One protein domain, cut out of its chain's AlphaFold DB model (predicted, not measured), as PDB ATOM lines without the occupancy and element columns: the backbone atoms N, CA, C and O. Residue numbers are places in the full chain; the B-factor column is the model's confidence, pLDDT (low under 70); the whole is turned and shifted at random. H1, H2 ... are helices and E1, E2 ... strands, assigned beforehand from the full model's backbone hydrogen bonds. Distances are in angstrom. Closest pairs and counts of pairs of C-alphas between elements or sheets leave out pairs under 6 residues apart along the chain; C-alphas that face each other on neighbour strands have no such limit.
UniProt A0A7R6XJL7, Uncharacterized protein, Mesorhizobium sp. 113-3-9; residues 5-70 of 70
ATOM      1  N   VAL A   5      68.422  80.072  29.302       94.19
ATOM      2  CA  VAL A   5      69.720  79.483  29.652       94.19
ATOM      3  C   VAL A   5      70.826  80.359  29.092       94.19
ATOM      4  O   VAL A   5      70.842  80.638  27.901       94.19
ATOM      5  N   GLN A   6      71.778  80.776  29.915       94.69
ATOM      6  CA  GLN A   6      72.969  81.489  29.483       94.69
ATOM      7  C   GLN A   6      74.175  80.547  29.505       94.69
ATOM      8  O   GLN A   6      74.522  80.003  30.551       94.69
ATOM      9  N   ILE A   7      74.828  80.364  28.356       92.12
ATOM     10  CA  ILE A   7      76.026  79.524  28.201       92.12
ATOM     11  C   ILE A   7      77.132  80.386  27.606       92.12
ATOM     12  O   ILE A   7      76.939  80.973  26.542       92.12
ATOM     13  N   ASP A   8      78.273  80.487  28.290       87.38
ATOM     14  CA  ASP A   8      79.414  81.319  27.869       87.38
ATOM     15  C   ASP A   8      79.010  82.779  27.576       87.38
ATOM     16  O   ASP A   8      79.429  83.390  26.594       87.38
ATOM     17  N   GLY A   9      78.120  83.333  28.406       88.12
ATOM     18  CA  GLY A   9      77.592  84.690  28.244       88.12
ATOM     19  C   GLY A   9      76.458  84.825  27.220       88.12
ATOM     20  O   GLY A   9      75.852  85.892  27.139       88.12
ATOM     21  N   ILE A  10      76.116  83.764  26.484       91.00
ATOM     22  CA  ILE A  10      75.145  83.807  25.388       91.00
ATOM     23  C   ILE A  10      73.800  83.246  25.834       91.00
ATOM     24  O   ILE A  10      73.710  82.115  26.308       91.00
ATOM     25  N   LEU A  11      72.754  84.045  25.639       93.38
ATOM     26  CA  LEU A  11      71.388  83.704  26.008       93.38
ATOM     27  C   LEU A  11      70.750  82.762  24.980       93.38
ATOM     28  O   LEU A  11      70.704  83.055  23.786       93.38
ATOM     29  N   CYS A  12      70.226  81.651  25.474       93.94
ATOM     30  CA  CYS A  12      69.418  80.680  24.758       93.94
ATOM     31  C   CYS A  12      67.984  80.789  25.273       93.94
ATOM     32  O   CYS A  12      67.729  80.629  26.469       93.94
ATOM     33  N   SER A  13      67.059  81.039  24.354       93.62
ATOM     34  CA  SER A  13      65.626  81.167  24.630       93.62
ATOM     35  C   SER A  13      64.801  80.076  23.945       93.62
ATOM     36  O   SER A  13      63.615  79.955  24.239       93.62
ATOM     37  N   THR A  14      65.413  79.279  23.056       95.06
ATOM     38  CA  THR A  14      64.755  78.178  22.336       95.06
ATOM     39  C   THR A  14      65.527  76.856  22.449       95.06
ATOM     40  O   THR A  14      66.755  76.880  22.626       95.06
ATOM     41  N   PRO A  15      64.854  75.695  22.301       95.19
ATOM     42  CA  PRO A  15      65.508  74.389  22.293       95.19
ATOM     43  C   PRO A  15      66.598  74.278  21.225       95.19
ATOM     44  O   PRO A  15      67.676  73.766  21.518       95.19
ATOM     45  N   ARG A  16      66.390  74.830  20.018       94.69
ATOM     46  CA  ARG A  16      67.416  74.846  18.960       94.69
ATOM     47  C   ARG A  16      68.690  75.561  19.399       94.69
ATOM     48  O   ARG A  16      69.787  75.052  19.174       94.69
ATOM     49  N   GLN A  17      68.560  76.737  20.015       94.75
ATOM     50  CA  GLN A  17      69.714  77.494  20.509       94.75
ATOM     51  C   GLN A  17      70.446  76.717  21.602       94.75
ATOM     52  O   GLN A  17      71.673  76.632  21.575       94.75
ATOM     53  N   LEU A  18      69.694  76.113  22.525       93.88
ATOM     54  CA  LEU A  18      70.254  75.303  23.599       93.88
ATOM     55  C   LEU A  18      70.991  74.071  23.049       93.88
ATOM     56  O   LEU A  18      72.161  73.873  23.368       93.88
ATOM     57  N   ALA A  19      70.366  73.293  22.165       93.00
ATOM     58  CA  ALA A  19      70.979  72.117  21.547       93.00
ATOM     59  C   ALA A  19      72.245  72.459  20.757       93.00
ATOM     60  O   ALA A  19      73.256  71.772  20.897       93.00
ATOM     61  N   ALA A  20      72.231  73.553  19.987       93.00
ATOM     62  CA  ALA A  20      73.407  74.019  19.257       93.00
ATOM     63  C   ALA A  20      74.583  74.334  20.198       93.00
ATOM     64  O   ALA A  20      75.739  74.108  19.847       93.00
ATOM     65  N   ARG A  21      74.300  74.828  21.411       91.06
ATOM     66  CA  ARG A  21      75.327  75.107  22.426       91.06
ATOM     67  C   ARG A  21      75.800  73.863  23.156       91.06
ATOM     68  O   ARG A  21      76.990  73.778  23.455       91.06
ATOM     69  N   LEU A  22      74.902  72.923  23.434       89.12
ATOM     70  CA  LEU A  22      75.231  71.637  24.054       89.12
ATOM     71  C   LEU A  22      75.906  70.668  23.070       89.12
ATOM     72  O   LEU A  22      76.532  69.705  23.500       89.12
ATOM     73  N   GLY A  23      75.817  70.936  21.765       85.81
ATOM     74  CA  GLY A  23      76.420  70.124  20.709       85.81
ATOM     75  C   GLY A  23      75.633  68.857  20.364       85.81
ATOM     76  O   GLY A  23      76.106  68.065  19.554       85.81
ATOM     77  N   ALA A  24      74.451  68.651  20.955       83.00
ATOM     78  CA  ALA A  24      73.608  67.490  20.686       83.00
ATOM     79  C   ALA A  24      72.132  67.745  21.037       83.00
ATOM     80  O   ALA A  24      71.795  68.028  22.185       83.00
ATOM     81  N   GLU A  25      71.240  67.557  20.060       83.81
ATOM     82  CA  GLU A  25      69.780  67.619  20.263       83.81
ATOM     83  C   GLU A  25      69.271  66.487  21.166       83.81
ATOM     84  O   GLU A  25      68.343  66.683  21.941       83.81
ATOM     85  N   GLY A  26      69.925  65.319  21.135       83.62
ATOM     86  CA  GLY A  26      69.564  64.159  21.964       83.62
ATOM     87  C   GLY A  26      69.808  64.333  23.470       83.62
ATOM     88  O   GLY A  26      69.499  63.425  24.244       83.62
ATOM     89  N   LEU A  27      70.379  65.470  23.884       86.94
ATOM     90  CA  LEU A  27      70.521  65.850  25.290       86.94
ATOM     91  C   LEU A  27      69.315  66.636  25.814       86.94
ATOM     92  O   LEU A  27      69.193  66.780  27.028       86.94
ATOM     93  N   LEU A  28      68.446  67.138  24.929       92.38
ATOM     94  CA  LEU A  28      67.242  67.859  25.320       92.38
ATOM     95  C   LEU A  28      66.228  66.898  25.948       92.38
ATOM     96  O   LEU A  28      65.749  65.966  25.299       92.38
ATOM     97  N   GLU A  29      65.878  67.165  27.199       94.38
ATOM     98  CA  GLU A  29      64.784  66.504  27.901       94.38
ATOM     99  C   GLU A  29      63.510  67.322  27.720       94.38
ATOM    100  O   GLU A  29      63.446  68.476  28.137       94.38
ATOM    101  N   TRP A  30      62.498  66.744  27.081       93.75
ATOM    102  CA  TRP A  30      61.241  67.433  26.792       93.75
ATOM    103  C   TRP A  30      60.254  67.220  27.941       93.75
ATOM    104  O   TRP A  30      60.028  66.086  28.362       93.75
ATOM    105  N   VAL A  31      59.646  68.300  28.429       91.62
ATOM    106  CA  VAL A  31      58.498  68.233  29.350       91.62
ATOM    107  C   VAL A  31      57.211  67.991  28.564       91.62
ATOM    108  O   VAL A  31      56.333  67.273  29.033       91.62
ATOM    109  N   ASP A  32      57.103  68.588  27.373       87.69
ATOM    110  CA  ASP A  32      55.934  68.496  26.499       87.69
ATOM    111  C   ASP A  32      56.312  68.850  25.042       87.69
ATOM    112  O   ASP A  32      57.416  69.335  24.797       87.69
ATOM    113  N   HIS A  33      55.408  68.621  24.080       84.44
ATOM    114  CA  HIS A  33      55.533  69.046  22.672       84.44
ATOM    115  C   HIS A  33      56.889  68.681  22.032       84.44
ATOM    116  O   HIS A  33      57.616  69.527  21.505       84.44
ATOM    117  N   GLN A  34      57.250  67.395  22.106       88.12
ATOM    118  CA  GLN A  34      58.546  66.900  21.647       88.12
ATOM    119  C   GLN A  34      58.832  67.274  20.183       88.12
ATOM    120  O   GLN A  34      58.065  66.939  19.284       88.12
ATOM    121  N   GLY A  35      59.987  67.901  19.946       87.38
ATOM    122  CA  GLY A  35      60.460  68.267  18.607       87.38
ATOM    123  C   GLY A  35      60.150  69.707  18.188       87.38
ATOM    124  O   GLY A  35      60.658  70.154  17.159       87.38
ATOM    125  N   GLU A  36      59.405  70.470  18.992       92.81
ATOM    126  CA  GLU A  36      59.117  71.888  18.746       92.81
ATOM    127  C   GLU A  36      60.334  72.788  19.052       92.81
ATOM    128  O   GLU A  36      60.423  73.485  20.062       92.81
ATOM    129  N   MET A  37      61.325  72.762  18.160       92.88
ATOM    130  CA  MET A  37      62.655  73.356  18.374       92.88
ATOM    131  C   MET A  37      62.704  74.895  18.390       92.88
ATOM    132  O   MET A  37      63.712  75.473  18.808       92.88
ATOM    133  N   ASP A  38      61.637  75.555  17.938       93.12
ATOM    134  CA  ASP A  38      61.513  77.018  17.858       93.12
ATOM    135  C   ASP A  38      60.664  77.632  18.976       93.12
ATOM    136  O   ASP A  38      60.497  78.851  19.035       93.12
ATOM    137  N   TRP A  39      60.139  76.807  19.880       93.00
ATOM    138  CA  TRP A  39      59.344  77.279  21.009       93.00
ATOM    139  C   TRP A  39      60.235  77.818  22.129       93.00
ATOM    140  O   TRP A  39      61.465  77.771  22.063       93.00
ATOM    141  N   CYS A  40      59.623  78.367  23.176       92.06
ATOM    142  CA  CYS A  40      60.362  78.755  24.369       92.06
ATOM    143  C   CYS A  40      60.867  77.521  25.131       92.06
ATOM    144  O   CYS A  40      60.279  76.444  25.060       92.06
ATOM    145  N   LEU A  41      61.922  77.685  25.933       93.38
ATOM    146  CA  LEU A  41      62.487  76.592  26.741       93.38
ATOM    147  C   LEU A  41      61.552  76.044  27.830       93.38
ATOM    148  O   LEU A  41      61.929  75.096  28.504       93.38
ATOM    149  N   CYS A  42      60.336  76.569  27.987       91.25
ATOM    150  CA  CYS A  42      59.345  76.004  28.902       91.25
ATOM    151  C   CYS A  42      58.929  74.571  28.525       91.25
ATOM    152  O   CYS A  42      58.423  73.847  29.375       91.25
ATOM    153  N   VAL A  43      59.132  74.163  27.266       92.56
ATOM    154  CA  VAL A  43      58.904  72.778  26.816       92.56
ATOM    155  C   VAL A  43      60.070  71.840  27.152       92.56
ATOM    156  O   VAL A  43      59.972  70.640  26.915       92.56
ATOM    157  N   ILE A  44      61.169  72.367  27.706       94.44
ATOM    158  CA  ILE A  44      62.392  71.629  28.035       94.44
ATOM    159  C   ILE A  44      62.580  71.576  29.550       94.44
ATOM    160  O   ILE A  44      62.517  72.593  30.241       94.44
ATOM    161  N   ASP A  45      62.892  70.392  30.066       93.62
ATOM    162  CA  ASP A  45      63.384  70.219  31.426       93.62
ATOM    163  C   ASP A  45      64.849  70.657  31.434       93.62
ATOM    164  O   ASP A  45      65.775  69.879  31.188       93.62
ATOM    165  N   VAL A  46      65.051  71.962  31.616       92.56
ATOM    166  CA  VAL A  46      66.378  72.580  31.600       92.56
ATOM    167  C   VAL A  46      67.300  71.977  32.668       92.56
ATOM    168  O   VAL A  46      68.421  71.618  32.301       92.56
ATOM    169  N   PRO A  47      66.886  71.792  33.939       91.56
ATOM    170  CA  PRO A  47      67.710  71.108  34.935       91.56
ATOM    171  C   PRO A  47      68.196  69.730  34.473       91.56
ATOM    172  O   PRO A  47      69.407  69.504  34.444       91.56
ATOM    173  N   ARG A  48      67.296  68.838  34.029       92.31
ATOM    174  CA  ARG A  48      67.695  67.494  33.575       92.31
ATOM    175  C   ARG A  48      68.561  67.532  32.321       92.31
ATOM    176  O   ARG A  48      69.545  66.800  32.230       92.31
ATOM    177  N   THR A  49      68.235  68.406  31.373       92.75
ATOM    178  CA  THR A  49      69.035  68.628  30.157       92.75
ATOM    179  C   THR A  49      70.472  69.025  30.513       92.75
ATOM    180  O   THR A  49      71.437  68.474  29.976       92.75
ATOM    181  N   LEU A  50      70.638  69.958  31.457       91.25
ATOM    182  CA  LEU A  50      71.952  70.418  31.896       91.25
ATOM    183  C   LEU A  50      72.694  69.357  32.724       91.25
ATOM    184  O   LEU A  50      73.896  69.183  32.523       91.25
ATOM    185  N   GLU A  51      72.007  68.592  33.576       90.12
ATOM    186  CA  GLU A  51      72.585  67.443  34.290       90.12
ATOM    187  C   GLU A  51      73.154  66.393  33.323       90.12
ATOM    188  O   GLU A  51      74.294  65.951  33.493       90.12
ATOM    189  N   ARG A  52      72.419  66.049  32.255       87.12
ATOM    190  CA  ARG A  52      72.889  65.110  31.217       87.12
ATOM    191  C   ARG A  52      74.092  65.630  30.432       87.12
ATOM    192  O   ARG A  52      74.866  64.829  29.913       87.12
ATOM    193  N   SER A  53      74.267  66.948  30.351       82.81
ATOM    194  CA  SER A  53      75.396  67.568  29.651       82.81
ATOM    195  C   SER A  53      76.704  67.588  30.456       82.81
ATOM    196  O   SER A  53      77.727  68.022  29.931       82.81
ATOM    197  N   ALA A  54      76.692  67.124  31.716       80.75
ATOM    198  CA  ALA A  54      77.830  67.160  32.643       80.75
ATOM    199  C   ALA A  54      78.434  68.567  32.861       80.75
ATOM    200  O   ALA A  54      79.577  68.705  33.304       80.75
ATOM    201  N   LEU A  55      77.669  69.622  32.566       85.56
ATOM    202  CA  LEU A  55      78.079  71.010  32.754       85.56
ATOM    203  C   LEU A  55      77.737  71.485  34.165       85.56
ATOM    204  O   LEU A  55      76.718  71.105  34.742       85.56
ATOM    205  N   LYS A  56      78.571  72.369  34.719       89.56
ATOM    206  CA  LYS A  56      78.254  73.051  35.975       89.56
ATOM    207  C   LYS A  56      77.333  74.225  35.681       89.56
ATOM    208  O   LYS A  56      77.623  75.046  34.814       89.56
ATOM    209  N   TRP A  57      76.249  74.340  36.428       92.94
ATOM    210  CA  TRP A  57      75.286  75.418  36.255       92.94
ATOM    211  C   TRP A  57      74.754  75.901  37.599       92.94
ATOM    212  O   TRP A  57      74.841  75.206  38.612       92.94
ATOM    213  N   ILE A  58      74.233  77.122  37.602       92.19
ATOM    214  CA  ILE A  58      73.517  77.720  38.725       92.19
ATOM    215  C   ILE A  58      72.189  78.279  38.220       92.19
ATOM    216  O   ILE A  58      72.083  78.686  37.065       92.19
ATOM    217  N   ARG A  59      71.182  78.318  39.086       90.62
ATOM    218  CA  ARG A  59      69.948  79.063  38.832       90.62
ATOM    219  C   ARG A  59      70.087  80.456  39.442       90.62
ATOM    220  O   ARG A  59      70.463  80.570  40.609       90.62
ATOM    221  N   GLU A  60      69.821  81.504  38.668       86.75
ATOM    222  CA  GLU A  60      69.873  82.881  39.171       86.75
ATOM    223  C   GLU A  60      68.585  83.236  39.930       86.75
ATOM    224  O   GLU A  60      67.555  83.577  39.344       86.75
ATOM    225  N   GLY A  61      68.655  83.161  41.262       76.38
ATOM    226  CA  GLY A  61      67.595  83.608  42.171       76.38
ATOM    227  C   GLY A  61      66.246  82.917  41.938       76.38
ATOM    228  O   GLY A  61      66.180  81.725  41.647       76.38
ATOM    229  N   GLU A  62      65.159  83.684  42.067       74.25
ATOM    230  CA  GLU A  62      63.785  83.230  41.793       74.25
ATOM    231  C   GLU A  62      63.436  83.238  40.293       74.25
ATOM    232  O   GLU A  62      62.323  82.886  39.905       74.25
ATOM    233  N   SER A  63      64.372  83.638  39.426       69.44
ATOM    234  CA  SER A  63      64.123  83.723  37.989       69.44
ATOM    235  C   SER A  63      64.171  82.342  37.332       69.44
ATOM    236  O   SER A  63      64.824  81.406  37.799       69.44
ATOM    237  N   GLU A  64      63.496  82.213  36.192       85.38
ATOM    238  CA  GLU A  64      63.591  81.058  35.290       85.38
ATOM    239  C   GLU A  64      64.867  81.145  34.423       85.38
ATOM    240  O   GLU A  64      64.842  80.879  33.224       85.38
ATOM    241  N   MET A  65      65.986  81.580  35.019       91.44
ATOM    242  CA  MET A  65      67.263  81.809  34.339       91.44
ATOM    243  C   MET A  65      68.344  80.876  34.883       91.44
ATOM    244  O   MET A  65      68.618  80.841  36.085       91.44
ATOM    245  N   PHE A  66      68.976  80.130  33.980       93.06
ATOM    246  CA  PHE A  66      70.030  79.166  34.284       93.06
ATOM    247  C   PHE A  66      71.349  79.629  33.675       93.06
ATOM    248  O   PHE A  66      71.428  79.837  32.469       93.06
ATOM    249  N   VAL A  67      72.395  79.758  34.484       92.38
ATOM    250  CA  VAL A  67      73.726  80.178  34.033       92.38
ATOM    251  C   VAL A  67      74.674  78.993  34.085       92.38
ATOM    252  O   VAL A  67      74.940  78.434  35.149       92.38
ATOM    253  N   VAL A  68      75.207  78.624  32.928       91.62
ATOM    254  CA  VAL A  68      76.146  77.519  32.753       91.62
ATOM    255  C   VAL A  68      77.574  78.060  32.742       91.62
ATOM    256  O   VAL A  68      77.886  78.999  32.006       91.62
ATOM    257  N   LYS A  69      78.449  77.452  33.549       84.00
ATOM    258  CA  LYS A  69      79.889  77.733  33.591       84.00
ATOM    259  C   LYS A  69      80.643  76.528  33.032       84.00
ATOM    260  O   LYS A  69      80.514  75.427  33.569       84.00
ATOM    261  N   ARG A  70      81.404  76.749  31.964       73.00
ATOM    262  CA  ARG A  70      82.363  75.779  31.425       73.00
ATOM    263  C   ARG A  70      83.718  75.910  32.105       73.00
ATOM    264  O   ARG A  70      84.078  77.049  32.476       73.00
TER     265      ARG A  70
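AT A GLANCE: This is residues 5 to 70 of the 70 residues of an uncharacterized protein of Mesorhizobium sp. 113-3-9 (UniProt A0A7R6XJL7). A small twisted sheet of four short strands has helices H1 and H2 over one face in two layers, its other face bare; a long loop, residues 23 to 45, joins the helices. The 66 printed residues run E1 E2 H1 H2 E3 E4, mixed in class, under half in named elements; the mixed sheet's order is E2 E1 E4 E3. It is compact, radius of gyration of the C-alphas 10.7 A, spanning 27 by 25 by 19 A.

IN THESE COORDINATES: E4, residues 65 to 69, spans 13.3 A, ending at C-alpha 69 (79.889, 77.733, 33.591); E3 is residues 56 to 59. E1, residues 5 to 7, begins at C-alpha 5 (69.720, 79.483, 29.652); E2 is residues 10 to 12. H1, residues 15 to 22, spans 10.3 A; H2, residues 46 to 52, 9.9 A.

HOW THE PARTS SIT: E1 and E4 are parallel, N 6 to O 66 2.7 A. Hairpins E1 and E2, N 12 to O 5 2.7 A, and E3 and E4, N 67 to O 58 2.8 A, are antiparallel. H2 is over E4, height over the sheet 9.1 A; its C-alpha 46 and C-alpha 66 are closest, 8.0 A. H1 is on the same face, height 8.7 A, C-alphas 12 and 18 of E2 and H1 closest at 5.6 A. E2, H1 H2, E3 form a split strand-helix-strand unit, two strands that run the same way in one sheet with E1 and E4 between them and helices between them along the chain, its crossover right-handed. In both helices every O i to N i+4 pair is within hydrogen-bond range.

THE WHOLE: The printed part has no cut. The H1 to H2 link is long. C-alphas 33 and 70 are farthest apart, 29.0 A. Residue 63 has pLDDT under 70.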